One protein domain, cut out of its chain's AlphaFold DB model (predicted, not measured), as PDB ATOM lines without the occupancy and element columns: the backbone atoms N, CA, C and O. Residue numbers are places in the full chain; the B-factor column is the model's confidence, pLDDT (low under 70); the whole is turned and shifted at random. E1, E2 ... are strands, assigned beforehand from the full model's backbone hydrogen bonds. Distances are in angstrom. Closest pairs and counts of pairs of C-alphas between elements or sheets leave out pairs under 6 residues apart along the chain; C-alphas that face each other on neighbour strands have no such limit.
ATOM      1  N   GLY A   3     141.287 158.281 168.616       90.31
ATOM      2  CA  GLY A   3     142.720 158.124 168.369       90.31
ATOM      3  C   GLY A   3     143.062 158.724 167.010       90.31
ATOM      4  O   GLY A   3     142.246 158.623 166.088       90.31
ATOM      5  N   GLY A   4     144.218 159.366 166.907       89.38
ATOM      6  CA  GLY A   4     144.760 159.897 165.663       89.38
ATOM      7  C   GLY A   4     146.117 159.279 165.345       89.38
ATOM      8  O   GLY A   4     146.861 158.884 166.244       89.38
ATOM      9  N   ALA A   5     146.394 159.150 164.051       90.25
ATOM     10  CA  ALA A   5     147.698 158.788 163.523       90.25
ATOM     11  C   ALA A   5     148.032 159.789 162.420       90.25
ATOM     12  O   ALA A   5     147.274 159.930 161.456       90.25
ATOM     13  N   ASN A   6     149.139 160.499 162.599       88.19
ATOM     14  CA  ASN A   6     149.612 161.533 161.697       88.19
ATOM     15  C   ASN A   6     150.914 161.053 161.070       88.19
ATOM     16  O   ASN A   6     151.785 160.538 161.768       88.19
ATOM     17  N   PHE A   7     151.021 161.223 159.759       89.62
ATOM     18  CA  PHE A   7     152.193 160.847 158.985       89.62
ATOM     19  C   PHE A   7     152.771 162.111 158.373       89.62
ATOM     20  O   PHE A   7     152.037 162.906 157.778       89.62
ATOM     21  N   PHE A   8     154.072 162.282 158.538       87.56
ATOM     22  CA  PHE A   8     154.820 163.425 158.054       87.56
ATOM     23  C   PHE A   8     155.778 162.957 156.972       87.56
ATOM     24  O   PHE A   8     156.344 161.866 157.057       87.56
ATOM     25  N   THR A   9     155.906 163.773 155.935       89.75
ATOM     26  CA  THR A   9     156.879 163.555 154.873       89.75
ATOM     27  C   THR A   9     157.452 164.898 154.479       89.75
ATOM     28  O   THR A   9     156.670 165.813 154.204       89.75
ATOM     29  N   ASP A  10     158.778 164.995 154.447       88.31
ATOM     30  CA  ASP A  10     159.525 166.198 154.074       88.31
ATOM     31  C   ASP A  10     159.065 167.435 154.870       88.31
ATOM     32  O   ASP A  10     158.800 168.510 154.327       88.31
ATOM     33  N   ALA A  11     158.854 167.252 156.178       82.94
ATOM     34  CA  ALA A  11     158.393 168.321 157.050       82.94
ATOM     35  C   ALA A  11     159.574 169.164 157.548       82.94
ATOM     36  O   ALA A  11     160.541 168.648 158.110       82.94
ATOM     37  N   ASP A  12     159.456 170.482 157.393       80.81
ATOM     38  CA  ASP A  12     160.412 171.437 157.943       80.81
ATOM     39  C   ASP A  12     160.002 171.862 159.355       80.81
ATOM     40  O   ASP A  12     158.986 172.530 159.573       80.81
ATOM     41  N   LEU A  13     160.842 171.497 160.316       75.94
ATOM     42  CA  LEU A  13     160.800 171.924 161.706       75.94
ATOM     43  C   LEU A  13     161.923 172.950 161.948       75.94
ATOM     44  O   LEU A  13     162.843 173.126 161.147       75.94
ATOM     45  N   GLN A  14     161.861 173.669 163.063       69.44
ATOM     46  CA  GLN A  14     162.865 174.686 163.392       69.44
ATOM     47  C   GLN A  14     164.260 174.069 163.605       69.44
ATOM     48  O   GLN A  14     165.249 174.563 163.055       69.44
ATOM     49  N   GLU A  15     164.323 172.949 164.330       67.38
ATOM     50  CA  GLU A  15     165.572 172.253 164.682       67.38
ATOM     51  C   GLU A  15     165.917 171.064 163.781       67.38
ATOM     52  O   GLU A  15     167.065 170.606 163.793       67.38
ATOM     53  N   ALA A  16     164.963 170.598 162.965       75.69
ATOM     54  CA  ALA A  16     165.207 169.611 161.919       75.69
ATOM     55  C   ALA A  16     164.471 169.938 160.637       75.69
ATOM     56  O   ALA A  16     163.337 170.386 160.644       75.69
ATOM     57  N   LYS A  17     165.113 169.630 159.527       84.12
ATOM     58  CA  LYS A  17     164.516 169.652 158.196       84.12
ATOM     59  C   LYS A  17     164.407 168.236 157.657       84.12
ATOM     60  O   LYS A  17     165.035 167.325 158.209       84.12
ATOM     61  N   ASP A  18     163.697 168.093 156.546       87.19
ATOM     62  CA  ASP A  18     163.527 166.816 155.857       87.19
ATOM     63  C   ASP A  18     162.937 165.742 156.814       87.19
ATOM     64  O   ASP A  18     163.359 164.589 156.780       87.19
ATOM     65  N   PHE A  19     162.038 166.125 157.741       85.12
ATOM     66  CA  PHE A  19     161.503 165.198 158.745       85.12
ATOM     67  C   PHE A  19     160.463 164.252 158.139       85.12
ATOM     68  O   PHE A  19     159.412 164.690 157.654       85.12
ATOM     69  N   ASP A  20     160.729 162.955 158.272       90.00
ATOM     70  CA  ASP A  20     159.837 161.861 157.911       90.00
ATOM     71  C   ASP A  20     159.496 161.063 159.172       90.00
ATOM     72  O   ASP A  20     160.377 160.539 159.854       90.00
ATOM     73  N   GLY A  21     158.208 160.939 159.501       89.81
ATOM     74  CA  GLY A  21     157.838 160.286 160.753       89.81
ATOM     75  C   GLY A  21     156.354 160.064 160.975       89.81
ATOM     76  O   GLY A  21     155.495 160.414 160.162       89.81
ATOM     77  N   THR A  22     156.056 159.455 162.117       90.56
ATOM     78  CA  THR A  22     154.708 159.131 162.575       90.56
ATOM     79  C   THR A  22     154.480 159.691 163.974       90.56
ATOM     80  O   THR A  22     155.317 159.537 164.858       90.56
ATOM     81  N   ALA A  23     153.310 160.286 164.202       89.12
ATOM     82  CA  ALA A  23     152.855 160.663 165.535       89.12
ATOM     83  C   ALA A  23     151.481 160.067 165.841       89.12
ATOM     84  O   ALA A  23     150.596 160.039 164.979       89.12
ATOM     85  N   LEU A  24     151.288 159.623 167.082       90.06
ATOM     86  CA  LEU A  24     150.019 159.103 167.578       90.06
ATOM     87  C   LEU A  24     149.460 159.994 168.684       90.06
ATOM     88  O   LEU A  24     150.168 160.426 169.599       90.06
ATOM     89  N   ASP A  25     148.152 160.217 168.613       91.69
ATOM     90  CA  ASP A  25     147.425 161.063 169.546       91.69
ATOM     91  C   ASP A  25     146.152 160.412 170.081       91.69
ATOM     92  O   ASP A  25     145.561 159.504 169.486       91.69
ATOM     93  N   LEU A  26     145.737 160.893 171.249       92.38
ATOM     94  CA  LEU A  26     144.525 160.476 171.926       92.38
ATOM     95  C   LEU A  26     143.737 161.703 172.369       92.38
ATOM     96  O   LEU A  26     144.252 162.584 173.051       92.38
ATOM     97  N   GLU A  27     142.452 161.732 172.026       94.12
ATOM     98  CA  GLU A  27     141.517 162.755 172.479       94.12
ATOM     99  C   GLU A  27     140.351 162.126 173.252       94.12
ATOM    100  O   GLU A  27     139.580 161.297 172.747       94.12
ATOM    101  N   LEU A  28     140.165 162.562 174.494       95.31
ATOM    102  CA  LEU A  28     138.997 162.253 175.304       95.31
ATOM    103  C   LEU A  28     138.077 163.471 175.355       95.31
ATOM    104  O   LEU A  28     138.433 164.498 175.915       95.31
ATOM    105  N   THR A  29     136.869 163.338 174.807       95.81
ATOM    106  CA  THR A  29     135.808 164.347 174.925       95.81
ATOM    107  C   THR A  29     134.800 163.916 175.984       95.81
ATOM    108  O   THR A  29     134.244 162.821 175.890       95.81
ATOM    109  N   VAL A  30     134.549 164.783 176.962       95.44
ATOM    110  CA  VAL A  30     133.581 164.597 178.044       95.44
ATOM    111  C   VAL A  30     132.530 165.709 177.959       95.44
ATOM    112  O   VAL A  30     132.851 166.871 178.231       95.44
ATOM    113  N   PRO A  31     131.275 165.402 177.585       94.44
ATOM    114  CA  PRO A  31     130.197 166.380 177.647       94.44
ATOM    115  C   PRO A  31     129.852 166.655 179.115       94.44
ATOM    116  O   PRO A  31     129.532 165.735 179.865       94.44
ATOM    117  N   LEU A  32     129.913 167.920 179.531       94.00
ATOM    118  CA  LEU A  32     129.502 168.332 180.876       94.00
ATOM    119  C   LEU A  32     128.003 168.637 180.930       94.00
ATOM    120  O   LEU A  32     127.357 168.404 181.948       94.00
ATOM    121  N   ASN A  33     127.454 169.186 179.843       92.44
ATOM    122  CA  ASN A  33     126.024 169.425 179.646       92.44
ATOM    123  C   ASN A  33     125.725 169.664 178.153       92.44
ATOM    124  O   ASN A  33     126.593 169.494 177.302       92.44
ATOM    125  N   ASP A  34     124.506 170.107 177.835       87.75
ATOM    126  CA  ASP A  34     124.058 170.358 176.457       87.75
ATOM    127  C   ASP A  34     124.842 171.432 175.691       87.75
ATOM    128  O   ASP A  34     124.699 171.527 174.468       87.75
ATOM    129  N   ARG A  35     125.617 172.267 176.389       91.56
ATOM    130  CA  ARG A  35     126.388 173.368 175.803       91.56
ATOM    131  C   ARG A  35     127.887 173.266 176.025       91.56
ATOM    132  O   ARG A  35     128.627 173.860 175.256       91.56
ATOM    133  N   PHE A  36     128.329 172.572 177.065       94.25
ATOM    134  CA  PHE A  36     129.733 172.501 177.441       94.25
ATOM    135  C   PHE A  36     130.277 171.095 177.256       94.25
ATOM    136  O   PHE A  36     129.704 170.122 177.748       94.25
ATOM    137  N   GLN A  37     131.447 171.015 176.637       95.69
ATOM    138  CA  GLN A  37     132.260 169.810 176.600       95.69
ATOM    139  C   GLN A  37     133.705 170.159 176.929       95.69
ATOM    140  O   GLN A  37     134.189 171.246 176.614       95.69
ATOM    141  N   VAL A  38     134.381 169.217 177.566       96.75
ATOM    142  CA  VAL A  38     135.811 169.279 177.838       96.75
ATOM    143  C   VAL A  38     136.498 168.249 176.960       96.75
ATOM    144  O   VAL A  38     136.024 167.122 176.839       96.75
ATOM    145  N   ARG A  39     137.613 168.627 176.350       95.56
ATOM    146  CA  ARG A  39     138.474 167.757 175.561       95.56
ATOM    147  C   ARG A  39     139.860 167.732 176.175       95.56
ATOM    148  O   ARG A  39     140.460 168.777 176.403       95.56
ATOM    149  N   LEU A  40     140.340 166.531 176.442       94.38
ATOM    150  CA  LEU A  40     141.710 166.252 176.835       94.38
ATOM    151  C   LEU A  40     142.404 165.656 175.620       94.38
ATOM    152  O   LEU A  40     142.002 164.587 175.165       94.38
ATOM    153  N   TYR A  41     143.390 166.363 175.087       92.38
ATOM    154  CA  TYR A  41     144.220 165.922 173.974       92.38
ATOM    155  C   TYR A  41     145.611 165.580 174.497       92.38
ATOM    156  O   TYR A  41     146.196 166.366 175.242       92.38
ATOM    157  N   TYR A  42     146.128 164.416 174.119       90.44
ATOM    158  CA  TYR A  42     147.441 163.951 174.538       90.44
ATOM    159  C   TYR A  42     148.156 163.239 173.377       90.44
ATOM    160  O   TYR A  42     147.736 162.143 172.986       90.44
ATOM    161  N   PRO A  43     149.206 163.849 172.806       87.62
ATOM    162  CA  PRO A  43     150.099 163.202 171.857       87.62
ATOM    163  C   PRO A  43     151.131 162.376 172.630       87.62
ATOM    164  O   PRO A  43     151.982 162.912 173.337       87.62
ATOM    165  N   PHE A  44     151.014 161.056 172.543       86.38
ATOM    166  CA  PHE A  44     151.742 160.138 173.425       86.38
ATOM    167  C   PHE A  44     152.889 159.406 172.734       86.38
ATOM    168  O   PHE A  44     153.592 158.642 173.386       86.38
ATOM    169  N   TYR A  45     153.040 159.577 171.422       85.56
ATOM    170  CA  TYR A  45     154.102 158.927 170.670       85.56
ATOM    171  C   TYR A  45     154.453 159.733 169.426       85.56
ATOM    172  O   TYR A  45     153.562 160.147 168.683       85.56
ATOM    173  N   THR A  46     155.746 159.913 169.206       86.25
ATOM    174  CA  THR A  46     156.356 160.446 167.993       86.25
ATOM    175  C   THR A  46     157.597 159.616 167.715       86.25
ATOM    176  O   THR A  46     158.352 159.340 168.644       86.25
ATOM    177  N   ASP A  47     157.781 159.226 166.462       87.38
ATOM    178  CA  ASP A  47     158.965 158.527 165.970       87.38
ATOM    179  C   ASP A  47     159.230 158.960 164.531       87.38
ATOM    180  O   ASP A  47     158.302 159.029 163.714       87.38
ATOM    181  N   GLY A  48     160.475 159.291 164.221       87.88
ATOM    182  CA  GLY A  48     160.863 159.706 162.884       87.88
ATOM    183  C   GLY A  48     162.326 160.097 162.780       87.88
ATOM    184  O   GLY A  48     163.041 160.218 163.772       87.88
ATOM    185  N   GLU A  49     162.749 160.326 161.549       87.19
ATOM    186  CA  GLU A  49     164.116 160.688 161.199       87.19
ATOM    187  C   GLU A  49     164.111 162.077 160.558       87.19
ATOM    188  O   GLU A  49     163.155 162.475 159.889       87.19
ATOM    189  N   GLY A  50     165.179 162.839 160.760       84.94
ATOM    190  CA  GLY A  50     165.347 164.142 160.128       84.94
ATOM    191  C   GLY A  50     166.796 164.599 160.152       84.94
ATOM    192  O   GLY A  50     167.693 163.883 160.594       84.94
ATOM    193  N   ARG A  51     167.045 165.825 159.690       82.88
ATOM    194  CA  ARG A  51     168.384 166.431 159.722       82.88
ATOM    195  C   ARG A  51     168.435 167.649 160.607       82.88
ATOM    196  O   ARG A  51     167.751 168.629 160.325       82.88
ATOM    197  N   SER A  52     169.335 167.647 161.586       77.88
ATOM    198  CA  SER A  52     169.503 168.777 162.498       77.88
ATOM    199  C   SER A  52     169.941 170.046 161.764       77.88
ATOM    200  O   SER A  52     170.964 170.070 161.075       77.88
ATOM    201  N   THR A  53     169.221 171.147 161.955       72.75
ATOM    202  CA  THR A  53     169.598 172.465 161.422       72.75
ATOM    203  C   THR A  53     170.684 173.136 162.270       72.75
ATOM    204  O   THR A  53     171.502 173.881 161.726       72.75
ATOM    205  N   ASN A  54     170.759 172.808 163.563       66.19
ATOM    206  CA  ASN A  54     171.654 173.445 164.534       66.19
ATOM    207  C   ASN A  54     173.087 172.874 164.540       66.19
ATOM    208  O   ASN A  54     174.038 173.612 164.798       66.19
ATOM    209  N   TYR A  55     173.279 171.594 164.200       62.91
ATOM    210  CA  TYR A  55     174.580 170.909 164.330       62.91
ATOM    211  C   TYR A  55     175.172 170.433 162.999       62.91
ATOM    212  O   TYR A  55     175.701 169.329 162.887       62.91
ATOM    213  N   GLY A  56     175.114 171.280 161.969       63.28
ATOM    214  CA  GLY A  56     175.805 171.011 160.705       63.28
ATOM    215  C   GLY A  56     175.134 169.963 159.812       63.28
ATOM    216  O   GLY A  56     175.832 169.325 159.031       63.28
ATOM    217  N   GLN A  57     173.802 169.826 159.882       70.50
ATOM    218  CA  GLN A  57     173.011 168.921 159.029       70.50
ATOM    219  C   GLN A  57     173.361 167.443 159.208       70.50
ATOM    220  O   GLN A  57     173.472 166.703 158.235       70.50
ATOM    221  N   VAL A  58     173.537 167.024 160.460       78.00
ATOM    222  CA  VAL A  58     173.648 165.607 160.816       78.00
ATOM    223  C   VAL A  58     172.271 164.956 160.853       78.00
ATOM    224  O   VAL A  58     171.301 165.594 161.271       78.00
ATOM    225  N   ASP A  59     172.204 163.698 160.430       81.44
ATOM    226  CA  ASP A  59     170.999 162.884 160.560       81.44
ATOM    227  C   ASP A  59     170.739 162.591 162.051       81.44
ATOM    228  O   ASP A  59     171.667 162.295 162.821       81.44
ATOM    229  N   ILE A  60     169.484 162.733 162.462       78.38
ATOM    230  CA  ILE A  60     169.014 162.553 163.832       78.38
ATOM    231  C   ILE A  60     167.737 161.716 163.847       78.38
ATOM    232  O   ILE A  60     166.879 161.870 162.978       78.38
ATOM    233  N   ASP A  61     167.606 160.894 164.881       80.81
ATOM    234  CA  ASP A  61     166.375 160.171 165.184       80.81
ATOM    235  C   ASP A  61     165.623 160.961 166.270       80.81
ATOM    236  O   ASP A  61     166.225 161.379 167.269       80.81
ATOM    237  N   ILE A  62     164.325 161.199 166.074       77.31
ATOM    238  CA  ILE A  62     163.454 161.942 166.993       77.31
ATOM    239  C   ILE A  62     162.400 160.978 167.535       77.31
ATOM    240  O   ILE A  62     161.511 160.552 166.797       77.31
ATOM    241  N   GLU A  63     162.466 160.681 168.834       79.38
ATOM    242  CA  GLU A  63     161.503 159.813 169.515       79.38
ATOM    243  C   GLU A  63     161.016 160.463 170.819       79.38
ATOM    244  O   GLU A  63     161.788 161.070 171.564       79.38
ATOM    245  N   GLY A  64     159.728 160.328 171.138       73.06
ATOM    246  CA  GLY A  64     159.241 160.685 172.472       73.06
ATOM    247  C   GLY A  64     157.734 160.881 172.603       73.06
ATOM    248  O   GLY A  64     156.964 160.760 171.645       73.06
ATOM    249  N   ASP A  65     157.316 161.195 173.826       72.12
ATOM    250  CA  ASP A  65     155.970 161.628 174.184       72.12
ATOM    251  C   ASP A  65     155.923 163.157 174.360       72.12
ATOM    252  O   ASP A  65     156.927 163.800 174.631       72.12
ATOM    253  N   GLY A  66     154.762 163.781 174.136       65.69
ATOM    254  CA  GLY A  66     154.628 165.248 174.208       65.69
ATOM    255  C   GLY A  66     154.325 165.931 172.876       65.69
ATOM    256  O   GLY A  66     153.864 167.069 172.880       65.69
ATOM    257  N   GLY A  67     154.427 165.187 171.771       69.00
ATOM    258  CA  GLY A  67     153.960 165.595 170.445       69.00
ATOM    259  C   GLY A  67     154.939 166.477 169.676       69.00
ATOM    260  O   GLY A  67     155.698 167.239 170.254       69.00
ATOM    261  N   LEU A  68     154.905 166.355 168.346       70.19
ATOM    262  CA  LEU A  68     155.791 167.090 167.435       70.19
ATOM    263  C   LEU A  68     155.286 168.501 167.084       70.19
ATOM    264  O   LEU A  68     156.069 169.427 166.933       70.19
ATOM    265  N   LEU A  69     153.969 168.657 166.899       68.88
ATOM    266  CA  LEU A  69     153.328 169.911 166.452       68.88
ATOM    267  C   LEU A  69     152.240 170.419 167.409       68.88
ATOM    268  O   LEU A  69     151.778 171.561 167.310       68.88
ATOM    269  N   ASP A  70     151.775 169.551 168.302       75.38
ATOM    270  CA  ASP A  70     150.672 169.816 169.211       75.38
ATOM    271  C   ASP A  70     151.103 169.483 170.635       75.38
ATOM    272  O   ASP A  70     151.684 168.430 170.865       75.38
ATOM    273  N   PHE A  71     150.747 170.339 171.593       84.75
ATOM    274  CA  PHE A  71     150.974 170.080 173.014       84.75
ATOM    275  C   PHE A  71     149.831 169.268 173.629       84.75
ATOM    276  O   PHE A  71     148.667 169.466 173.244       84.75
ATOM    277  N   PRO A  72     150.103 168.450 174.666       88.62
ATOM    278  CA  PRO A  72     149.101 168.030 175.634       88.62
ATOM    279  C   PRO A  72     148.220 169.213 176.025       88.62
ATOM    280  O   PRO A  72     148.720 170.231 176.500       88.62
ATOM    281  N   SER A  73     146.914 169.106 175.784       92.75
ATOM    282  CA  SER A  73     146.002 170.246 175.871       92.75
ATOM    283  C   SER A  73     144.693 169.898 176.564       92.75
ATOM    284  O   SER A  73     144.074 168.863 176.311       92.75
ATOM    285  N   LEU A  74     144.223 170.828 177.390       95.69
ATOM    286  CA  LEU A  74     142.874 170.870 177.933       95.69
ATOM    287  C   LEU A  74     142.082 171.934 177.176       95.69
ATOM    288  O   LEU A  74     142.435 173.111 177.190       95.69
ATOM    289  N   ILE A  75     140.988 171.532 176.536       96.81
ATOM    290  CA  ILE A  75     140.161 172.412 175.713       96.81
ATOM    291  C   ILE A  75     138.720 172.362 176.206       96.81
ATOM    292  O   ILE A  75     138.178 171.296 176.478       96.81
ATOM    293  N   VAL A  76     138.076 173.516 176.287       96.88
ATOM    294  CA  VAL A  76     136.651 173.648 176.578       96.88
ATOM    295  C   VAL A  76     135.964 174.149 175.319       96.88
ATOM    296  O   VAL A  76     136.377 175.166 174.760       96.88
ATOM    297  N   ASP A  77     134.912 173.467 174.873       95.69
ATOM    298  CA  ASP A  77     134.020 173.997 173.844       95.69
ATOM    299  C   ASP A  77     132.699 174.464 174.470       95.69
ATOM    300  O   ASP A  77     132.140 173.814 175.361       95.69
ATOM    301  N   TYR A  78     132.193 175.586 173.962       95.00
ATOM    302  CA  TYR A  78     130.889 176.146 174.286       95.00
ATOM    303  C   TYR A  78     130.015 176.231 173.035       95.00
ATOM    304  O   TYR A  78     130.323 176.970 172.098       95.00
ATOM    305  N   GLN A  79     128.898 175.510 173.038       93.69
ATOM    306  CA  GLN A  79     127.890 175.519 171.987       93.69
ATOM    307  C   GLN A  79     126.943 176.716 172.165       93.69
ATOM    308  O   GLN A  79     126.125 176.750 173.089       93.69
ATOM    309  N   PHE A  80     127.006 177.677 171.243       90.75
ATOM    310  CA  PHE A  80     126.079 178.812 171.193       90.75
ATOM    311  C   PHE A  80     124.743 178.427 170.567       90.75
ATOM    312  O   PHE A  80     123.684 178.765 171.091       90.75
ATOM    313  N   ILE A  81     124.799 177.744 169.423       87.88
ATOM    314  CA  ILE A  81     123.625 177.408 168.614       87.88
ATOM    315  C   ILE A  81     123.653 175.916 168.360       87.88
ATOM    316  O   ILE A  81     124.636 175.416 167.822       87.88
ATOM    317  N   LYS A  82     122.581 175.222 168.732       83.50
ATOM    318  CA  LYS A  82     122.385 173.805 168.436       83.50
ATOM    319  C   LYS A  82     121.348 173.686 167.326       83.50
ATOM    320  O   LYS A  82     120.266 174.267 167.434       83.50
ATOM    321  N   ALA A  83     121.676 172.971 166.260       79.44
ATOM    322  CA  ALA A  83     120.774 172.743 165.146       79.44
ATOM    323  C   ALA A  83     119.528 171.992 165.645       79.44
ATOM    324  O   ALA A  83     119.617 170.876 166.149       79.44
ATOM    325  N   GLY A  84     118.358 172.625 165.528       73.25
ATOM    326  CA  GLY A  84     117.067 172.008 165.858       73.25
ATOM    327  C   GLY A  84     116.436 171.232 164.696       73.25
ATOM    328  O   GLY A  84     115.395 170.608 164.870       73.25
ATOM    329  N   SER A  85     117.030 171.298 163.503       71.50
ATOM    330  CA  SER A  85     116.575 170.617 162.288       71.50
ATOM    331  C   SER A  85     117.741 170.391 161.322       71.50
ATOM    332  O   SER A  85     118.781 171.040 161.429       71.50
ATOM    333  N   THR A  86     117.541 169.520 160.333       64.56
ATOM    334  CA  THR A  86     118.543 169.104 159.329       64.56
ATOM    335  C   THR A  86     119.037 170.216 158.401       64.56
ATOM    336  O   THR A  86     119.956 169.990 157.627       64.56
ATOM    337  N   SER A  87     118.442 171.413 158.434       66.00
ATOM    338  CA  SER A  87     118.899 172.576 157.661       66.00
ATOM    339  C   SER A  87     119.556 173.662 158.516       66.00
ATOM    340  O   SER A  87     120.071 174.633 157.952       66.00
ATOM    341  N   ALA A  88     119.483 173.537 159.844       76.00
ATOM    342  CA  ALA A  88     120.056 174.478 160.797       76.00
ATOM    343  C   ALA A  88     121.558 174.218 160.986       76.00
ATOM    344  O   ALA A  88     122.067 173.152 160.652       76.00
ATOM    345  N   TYR A  89     122.275 175.220 161.490       82.12
ATOM    346  CA  TYR A  89     123.711 175.132 161.735       82.12
ATOM    347  C   TYR A  89     123.990 175.041 163.232       82.12
ATOM    348  O   TYR A  89     123.306 175.662 164.048       82.12
ATOM    349  N   ASN A  90     125.016 174.281 163.576       87.31
ATOM    350  CA  ASN A  90     125.650 174.316 164.879       87.31
ATOM    351  C   ASN A  90     126.716 175.419 164.877       87.31
ATOM    352  O   ASN A  90     127.408 175.629 163.878       87.31
ATOM    353  N   LEU A  91     126.846 176.139 165.989       91.00
ATOM    354  CA  LEU A  91     127.927 177.096 166.221       91.00
ATOM    355  C   LEU A  91     128.470 176.927 167.634       91.00
ATOM    356  O   LEU A  91     127.720 177.064 168.605       91.00
ATOM    357  N   ALA A  92     129.773 176.706 167.737       93.94
ATOM    358  CA  ALA A  92     130.503 176.627 168.990       93.94
ATOM    359  C   ALA A  92     131.770 177.488 168.941       93.94
ATOM    360  O   ALA A  92     132.330 177.716 167.870       93.94
ATOM    361  N   ALA A  93     132.236 177.932 170.106       95.62
ATOM    362  CA  ALA A  93     133.617 178.371 170.291       95.62
ATOM    363  C   ALA A  93     134.377 177.335 171.102       95.62
ATOM    364  O   ALA A  93     133.779 176.576 171.861       95.62
ATOM    365  N   TYR A  94     135.696 177.362 170.985       96.19
ATOM    366  CA  TYR A  94     136.569 176.654 171.898       96.19
ATOM    367  C   TYR A  94     137.673 177.559 172.415       96.19
ATOM    368  O   TYR A  94     138.115 178.479 171.727       96.19
ATOM    369  N   LEU A  95     138.103 177.258 173.632       97.19
ATOM    370  CA  LEU A  95     139.263 177.841 174.283       97.19
ATOM    371  C   LEU A  95     140.009 176.718 174.992       97.19
ATOM    372  O   LEU A  95     139.388 175.903 175.673       97.19
ATOM    373  N   GLY A  96     141.319 176.651 174.838       95.50
ATOM    374  CA  GLY A  96     142.128 175.621 175.461       95.50
ATOM    375  C   GLY A  96     143.526 176.098 175.770       95.50
ATOM    376  O   GLY A  96     144.012 177.052 175.171       95.50
ATOM    377  N   ILE A  97     144.148 175.411 176.712       94.19
ATOM    378  CA  ILE A  97     145.537 175.611 177.094       94.19
ATOM    379  C   ILE A  97     146.260 174.278 176.984       94.19
ATOM    380  O   ILE A  97     145.684 173.235 177.300       94.19
ATOM    381  N   GLY A  98     147.506 174.311 176.548       89.56
ATOM    382  CA  GLY A  98     148.371 173.143 176.517       89.56
ATOM    383  C   GLY A  98     149.772 173.489 176.963       89.56
ATOM    384  O   GLY A  98     150.170 174.651 176.897       89.56
ATOM    385  N   THR A  99     150.496 172.494 177.457       84.94
ATOM    386  CA  THR A  99     151.862 172.681 177.936       84.94
ATOM    387  C   THR A  99     152.662 171.391 177.830       84.94
ATOM    388  O   THR A  99     152.119 170.302 178.029       84.94
ATOM    389  N   VAL A 100     153.949 171.534 177.525       78.12
ATOM    390  CA  VAL A 100     154.946 170.463 177.570       78.12
ATOM    391  C   VAL A 100     156.039 170.898 178.543       78.12
ATOM    392  O   VAL A 100     156.586 171.995 178.416       78.12
ATOM    393  N   PHE A 101     156.314 170.057 179.544       63.19
ATOM    394  CA  PHE A 101     157.285 170.342 180.608       63.19
ATOM    395  C   PHE A 101     158.606 169.574 180.457       63.19
ATOM    396  O   PHE A 101     159.601 170.017 181.020       63.19
ATOM    397  N   ASP A 102     158.635 168.470 179.706       59.00
ATOM    398  CA  ASP A 102     159.845 167.727 179.330       59.00
ATOM    399  C   ASP A 102     159.718 167.304 177.863       59.00
ATOM    400  O   ASP A 102     158.631 166.908 177.443       59.00
ATOM    401  N   GLY A 103     160.790 167.527 177.096       58.69
ATOM    402  CA  GLY A 103     160.798 167.492 175.632       58.69
ATOM    403  C   GLY A 103     160.953 166.097 175.021       58.69
ATOM    404  O   GLY A 103     161.117 165.104 175.725       58.69
ATOM    405  N   LEU A 104     160.913 166.052 173.686       57.25
ATOM    406  CA  LEU A 104     161.231 164.862 172.893       57.25
ATOM    407  C   LEU A 104     162.733 164.557 172.999       57.25
ATOM    408  O   LEU A 104     163.560 165.451 172.841       57.25
ATOM    409  N   GLU A 105     163.114 163.298 173.208       59.84
ATOM    410  CA  GLU A 105     164.528 162.920 173.189       59.84
ATOM    411  C   GLU A 105     164.984 162.708 171.738       59.84
ATOM    412  O   GLU A 105     164.602 161.740 171.084       59.84
ATOM    413  N   ALA A 106     165.861 163.574 171.230       53.91
ATOM    414  CA  ALA A 106     166.562 163.290 169.980       53.91
ATOM    415  C   ALA A 106     167.860 162.526 170.245       53.91
ATOM    416  O   ALA A 106     168.604 162.822 171.182       53.91
ATOM    417  N   ARG A 107     168.168 161.538 169.404       57.69
ATOM    418  CA  ARG A 107     169.417 160.770 169.487       57.69
ATOM    419  C   ARG A 107     170.160 160.850 168.161       57.69
ATOM    420  O   ARG A 107     169.605 160.621 167.096       57.69
ATOM    421  N   GLY A 108     171.448 161.188 168.224       53.47
ATOM    422  CA  GLY A 108     172.320 161.167 167.051       53.47
ATOM    423  C   GLY A 108     172.813 159.749 166.760       53.47
ATOM    424  O   GLY A 108     173.327 159.081 167.659       53.47
ATOM    425  N   GLN A 109     172.747 159.309 165.499       53.66
ATOM    426  CA  GLN A 109     173.142 157.948 165.095       53.66
ATOM    427  C   GLN A 109     174.639 157.628 165.302       53.66
ATOM    428  O   GLN A 109     175.019 156.455 165.349       53.66
ATOM    429  N   HIS A 110     175.522 158.631 165.422       49.94
ATOM    430  CA  HIS A 110     176.985 158.432 165.424       49.94
ATOM    431  C   HIS A 110     177.764 159.083 166.576       49.94
ATOM    432  O   HIS A 110     178.988 158.949 166.633       49.94
ATOM    433  N   SER A 111     177.122 159.744 167.538       44.53
ATOM    434  CA  SER A 111     177.804 160.218 168.750       44.53
ATOM    435  C   SER A 111     176.825 160.355 169.903       44.53
ATOM    436  O   SER A 111     175.687 160.770 169.721       44.53
ATOM    437  N   ALA A 112     177.295 159.931 171.075       46.44
ATOM    438  CA  ALA A 112     176.543 159.846 172.315       46.44
ATOM    439  C   ALA A 112     175.750 161.130 172.593       46.44
ATOM    440  O   ALA A 112     176.344 162.201 172.637       46.44
ATOM    441  N   TYR A 113     174.442 160.955 172.808       48.31
ATOM    442  CA  TYR A 113     173.508 161.894 173.430       48.31
ATOM    443  C   TYR A 113     173.723 163.361 173.061       48.31
ATOM    444  O   TYR A 113     174.424 164.097 173.753       48.31
ATOM    445  N   PHE A 114     173.039 163.798 172.009       50.72
ATOM    446  CA  PHE A 114     172.744 165.209 171.878       50.72
ATOM    447  C   PHE A 114     171.335 165.448 172.420       50.72
ATOM    448  O   PHE A 114     170.362 165.015 171.819       50.72
ATOM    449  N   ASP A 115     171.240 166.124 173.558       51.72
ATOM    450  CA  ASP A 115     169.982 166.638 174.107       51.72
ATOM    451  C   ASP A 115     169.586 167.885 173.292       51.72
ATOM    452  O   ASP A 115     169.877 169.015 173.679       51.72
ATOM    453  N   ILE A 116     169.125 167.666 172.052       51.75
ATOM    454  CA  ILE A 116     168.882 168.751 171.078       51.75
ATOM    455  C   ILE A 116     167.460 169.286 171.208       51.75
ATOM    456  O   ILE A 116     167.279 170.488 171.104       51.75
ATOM    457  N   TYR A 117     166.480 168.421 171.476       53.28
ATOM    458  CA  TYR A 117     165.065 168.783 171.436       53.28
ATOM    459  C   TYR A 117     164.509 169.067 172.828       53.28
ATOM    460  O   TYR A 117     163.780 168.274 173.420       53.28
ATOM    461  N   ASN A 118     164.782 170.257 173.350       53.97
ATOM    462  CA  ASN A 118     164.077 170.724 174.538       53.97
ATOM    463  C   ASN A 118     162.720 171.320 174.135       53.97
ATOM    464  O   ASN A 118     162.508 172.527 174.210       53.97
ATOM    465  N   HIS A 119     161.794 170.470 173.681       63.00
ATOM    466  CA  HIS A 119     160.448 170.902 173.316       63.00
ATOM    467  C   HIS A 119     159.642 171.227 174.574       63.00
ATOM    468  O   HIS A 119     158.927 170.392 175.122       63.00
ATOM    469  N   ARG A 120     159.789 172.451 175.072       71.44
ATOM    470  CA  ARG A 120     159.020 172.978 176.198       71.44
ATOM    471  C   ARG A 120     158.238 174.177 175.740       71.44
ATOM    472  O   ARG A 120     158.677 174.902 174.856       71.44
ATOM    473  N   GLY A 121     157.088 174.388 176.360       77.94
ATOM    474  CA  GLY A 121     156.313 175.586 176.108       77.94
ATOM    475  C   GLY A 121     154.876 175.484 176.539       77.94
ATOM    476  O   GLY A 121     154.423 174.499 177.131       77.94
ATOM    477  N   SER A 122     154.152 176.553 176.245       86.25
ATOM    478  CA  SER A 122     152.715 176.614 176.447       86.25
ATOM    479  C   SER A 122     152.006 177.157 175.212       86.25
ATOM    480  O   SER A 122     152.542 177.977 174.468       86.25
ATOM    481  N   VAL A 123     150.782 176.681 174.988       86.69
ATOM    482  CA  VAL A 123     149.941 177.080 173.858       86.69
ATOM    483  C   VAL A 123     148.546 177.458 174.327       86.69
ATOM    484  O   VAL A 123     147.962 176.822 175.205       86.69
ATOM    485  N   LEU A 124     147.987 178.486 173.697       91.12
ATOM    486  CA  LEU A 124     146.608 178.922 173.828       91.12
ATOM    487  C   LEU A 124     145.927 178.595 172.509       91.12
ATOM    488  O   LEU A 124     146.310 179.088 171.450       91.12
ATOM    489  N   LEU A 125     144.894 177.772 172.589       93.88
ATOM    490  CA  LEU A 125     144.081 177.345 171.466       93.88
ATOM    491  C   LEU A 125     142.755 178.087 171.540       93.88
ATOM    492  O   LEU A 125     142.076 178.034 172.563       93.88
ATOM    493  N   PHE A 126     142.337 178.737 170.463       95.75
ATOM    494  CA  PHE A 126     141.021 179.367 170.417       95.75
ATOM    495  C   PHE A 126     140.429 179.292 169.021       95.75
ATOM    496  O   PHE A 126     141.150 179.226 168.028       95.75
ATOM    497  N   GLY A 127     139.105 179.305 168.924       95.94
ATOM    498  CA  GLY A 127     138.464 179.314 167.620       95.94
ATOM    499  C   GLY A 127     136.966 179.106 167.658       95.94
ATOM    500  O   GLY A 127     136.346 178.997 168.717       95.94
ATOM    501  N   LEU A 128     136.397 179.056 166.462       95.12
ATOM    502  CA  LEU A 128     134.991 178.832 166.190       95.12
ATOM    503  C   LEU A 128     134.830 177.586 165.328       95.12
ATOM    504  O   LEU A 128     135.546 177.379 164.349       95.12
ATOM    505  N   LYS A 129     133.831 176.781 165.670       93.06
ATOM    506  CA  LYS A 129     133.419 175.606 164.912       93.06
ATOM    507  C   LYS A 129     131.986 175.794 164.469       93.06
ATOM    508  O   LYS A 129     131.129 176.195 165.257       93.06
ATOM    509  N   THR A 130     131.721 175.484 163.214       91.12
ATOM    510  CA  THR A 130     130.360 175.387 162.712       91.12
ATOM    511  C   THR A 130     130.225 174.150 161.858       91.12
ATOM    512  O   THR A 130     131.078 173.862 161.020       91.12
ATOM    513  N   ASP A 131     129.148 173.418 162.074       89.12
ATOM    514  CA  ASP A 131     128.764 172.318 161.217       89.12
ATOM    515  C   ASP A 131     127.319 172.489 160.766       89.12
ATOM    516  O   ASP A 131     126.480 173.087 161.450       89.12
ATOM    517  N   ARG A 132     127.050 172.030 159.549       84.12
ATOM    518  CA  ARG A 132     125.723 172.059 158.954       84.12
ATOM    519  C   ARG A 132     125.504 170.795 158.153       84.12
ATOM    520  O   ARG A 132     126.302 170.458 157.282       84.12
ATOM    521  N   GLU A 133     124.392 170.139 158.430       82.94
ATOM    522  CA  GLU A 133     123.921 169.014 157.641       82.94
ATOM    523  C   GLU A 133     123.194 169.517 156.385       82.94
ATOM    524  O   GLU A 133     122.529 170.558 156.380       82.94
ATOM    525  N   PHE A 134     123.355 168.793 155.285       79.38
ATOM    526  CA  PHE A 134     122.727 169.050 154.003       79.38
ATOM    527  C   PHE A 134     122.180 167.736 153.446       79.38
ATOM    528  O   PHE A 134     122.880 166.729 153.360       79.38
ATOM    529  N   ALA A 135     120.911 167.758 153.035       71.81
ATOM    530  CA  ALA A 135     120.240 166.633 152.379       71.81
ATOM    531  C   ALA A 135     120.287 165.291 153.148       71.81
ATOM    532  O   ALA A 135     120.191 164.247 152.520       71.81
ATOM    533  N   GLN A 136     120.419 165.311 154.483       71.12
ATOM    534  CA  GLN A 136     120.452 164.130 155.375       71.12
ATOM    535  C   GLN A 136     121.625 163.152 155.175       71.12
ATOM    536  O   GLN A 136     121.716 162.143 155.869       71.12
ATOM    537  N   VAL A 137     122.514 163.419 154.217       78.25
ATOM    538  CA  VAL A 137     123.644 162.536 153.878       78.25
ATOM    539  C   VAL A 137     124.977 163.273 153.777       78.25
ATOM    540  O   VAL A 137     126.023 162.632 153.767       78.25
ATOM    541  N   TRP A 138     124.963 164.605 153.726       79.81
ATOM    542  CA  TRP A 138     126.171 165.418 153.638       79.81
ATOM    543  C   TRP A 138     126.299 166.303 154.869       79.81
ATOM    544  O   TRP A 138     125.323 166.898 155.316       79.81
ATOM    545  N   SER A 139     127.511 166.448 155.393       80.69
ATOM    546  CA  SER A 139     127.824 167.431 156.425       80.69
ATOM    547  C   SER A 139     128.944 168.340 155.944       80.69
ATOM    548  O   SER A 139     129.911 167.912 155.315       80.69
ATOM    549  N   LEU A 140     128.794 169.630 156.216       82.38
ATOM    550  CA  LEU A 140     129.855 170.607 156.064       82.38
ATOM    551  C   LEU A 140     130.348 170.962 157.451       82.38
ATOM    552  O   LEU A 140     129.587 171.517 158.238       82.38
ATOM    553  N   ILE A 141     131.614 170.684 157.721       85.06
ATOM    554  CA  ILE A 141     132.277 171.048 158.969       85.06
ATOM    555  C   ILE A 141     133.278 172.151 158.638       85.06
ATOM    556  O   ILE A 141     134.081 172.016 157.716       85.06
ATOM    557  N   ARG A 142     133.216 173.264 159.366       86.00
ATOM    558  CA  ARG A 142     134.159 174.377 159.264       86.00
ATOM    559  C   ARG A 142     134.737 174.667 160.636       86.00
ATOM    560  O   ARG A 142     134.007 174.764 161.622       86.00
ATOM    561  N   ASN A 143     136.047 174.851 160.677       89.75
ATOM    562  CA  ASN A 143     136.770 175.247 161.870       89.75
ATOM    563  C   ASN A 143     137.694 176.409 161.496       89.75
ATOM    564  O   ASN A 143     138.424 176.316 160.512       89.75
ATOM    565  N   LEU A 144     137.613 177.500 162.248       92.00
ATOM    566  CA  LEU A 144     138.528 178.627 162.151       92.00
ATOM    567  C   LEU A 144     139.098 178.868 163.539       92.00
ATOM    568  O   LEU A 144     138.347 179.158 164.470       92.00
ATOM    569  N   GLY A 145     140.412 178.783 163.668       92.25
ATOM    570  CA  GLY A 145     141.068 178.932 164.953       92.25
ATOM    571  C   GLY A 145     142.451 179.529 164.840       92.25
ATOM    572  O   GLY A 145     143.061 179.524 163.774       92.25
ATOM    573  N   GLY A 146     142.911 180.046 165.969       89.75
ATOM    574  CA  GLY A 146     144.268 180.503 166.182       89.75
ATOM    575  C   GLY A 146     144.949 179.669 167.257       89.75
ATOM    576  O   GLY A 146     144.302 179.043 168.109       89.75
ATOM    577  N   ARG A 147     146.274 179.677 167.196       90.06
ATOM    578  CA  ARG A 147     147.154 179.146 168.227       90.06
ATOM    579  C   ARG A 147     148.142 180.240 168.583       90.06
ATOM    580  O   ARG A 147     148.650 180.907 167.686       90.06
ATOM    581  N   TYR A 148     148.360 180.449 169.870       86.31
ATOM    582  CA  TYR A 148     149.361 181.384 170.359       86.31
ATOM    583  C   TYR A 148     150.287 180.640 171.304       86.31
ATOM    584  O   TYR A 148     149.822 180.094 172.305       86.31
ATOM    585  N   TYR A 149     151.565 180.605 170.962       81.25
ATOM    586  CA  TYR A 149     152.596 179.914 171.718       81.25
ATOM    587  C   TYR A 149     153.400 180.940 172.519       81.25
ATOM    588  O   TYR A 149     153.658 182.044 172.039       81.25
ATOM    589  N   TRP A 150     153.767 180.594 173.748       80.88
ATOM    590  CA  TRP A 150     154.667 181.389 174.584       80.88
ATOM    591  C   TRP A 150     155.563 180.475 175.407       80.88
ATOM    592  O   TRP A 150     155.229 179.307 175.625       80.88
ATOM    593  N   ASP A 151     156.703 181.027 175.830       75.12
ATOM    594  CA  ASP A 151     157.782 180.297 176.505       75.12
ATOM    595  C   ASP A 151     158.123 178.983 175.779       75.12
ATOM    596  O   ASP A 151     158.451 177.984 176.412       75.12
ATOM    597  N   SER A 152     157.932 178.979 174.453       62.94
ATOM    598  CA  SER A 152     158.048 177.801 173.612       62.94
ATOM    599  C   SER A 152     159.395 177.824 172.928       62.94
ATOM    600  O   SER A 152     159.596 178.626 172.016       62.94
ATOM    601  N   ASP A 153     160.272 176.923 173.345       56.09
ATOM    602  CA  ASP A 153     161.532 176.702 172.660       56.09
ATOM    603  C   ASP A 153     161.272 175.758 171.463       56.09
ATOM    604  O   ASP A 153     160.731 174.654 171.584       56.09
ATOM    605  N   ASP A 154     161.573 176.287 170.276       56.66
ATOM    606  CA  ASP A 154     162.108 175.555 169.124       56.66
ATOM    607  C   ASP A 154     161.260 174.555 168.301       56.66
ATOM    608  O   ASP A 154     161.807 173.704 167.606       56.66
TER     609      ASP A 154
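Overview. This is residues 3 to 154 of the 165 residues of an uncharacterized protein of Proteobacteria bacterium (UniProt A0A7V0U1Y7). One long, twisted sheet makes the whole body, bent into an open trough rather than a closed barrel, and it forks at E3. E1 and E2 lie on one side of E3; on its other side the short pair E4 and E7 makes one branch, and the long strands E5, E6, E8 and E9 make the other, reaching toward the opposite end. The printed part has 152 residues with no named helix and nine named strands, E1 to E9 in order along the chain, all strand in class, each neighbour pair antiparallel. The whole is loose, a rod of 62 by 30 by 21 A, with a radius of gyration of the C-alphas of 18.9 A.

Arrangement. E1, residues 3 to 11, is an edge strand and forms a hairpin with E2, residues 16 to 31; N 6 and O 23 are 2.8 A apart. E2 bends by 93 degrees at residue 19. On its other side is E3, residues 36 to 52, with N 22 and O 47 at 2.8 A; E3 bends by 79 degrees at residue 49. The pairing of E3 is staggered: residues 46 to 51 pair with E4, residues 59 to 64, and residues 36 to 41 with E5, residues 73 to 81. N 48 and O 62 are 3.0 A apart, and N 39 and O 75 are 2.7 A apart. E1 to E4 form a meander, each strand the antiparallel neighbour of the one before. E5 and E6, residues 89 to 100, form a hairpin, with N 76 and O 95 at 2.8 A. E7, residues 105 to 108, is an edge strand beside E4, with N 107 and O 61 at 2.9 A. E8, residues 121 to 134, is the neighbour of E6, with N 96 and O 125 at 2.8 A. E9, residues 138 to 150, closes a hairpin with E8, with N 128 and O 144 at 2.8 A. The edge strands E1 and E9 are apart.

Along the chain. E1 begins at C-alpha 3, (142.720, 158.124, 168.369), and is 21.9 A long. E2 measures 38.5 A, E3 42.6 A, E6 35.3 A, E8 40.7 A and E9 38.8 A. E3 begins at C-alpha 36, (129.733, 172.501, 177.441). E9 ends at C-alpha 150, (154.667, 181.389, 174.584).

Size, cuts and confidence. The two C-alphas farthest apart, those of Ser 85 and Ser 111, are 62.4 A apart. The printed part has no cut. The link from E7 to E8, residues 109 to 120, is long. Mean pLDDT of the printed part is 80.7; 32 residues are under 70, among them residues 101 to 119.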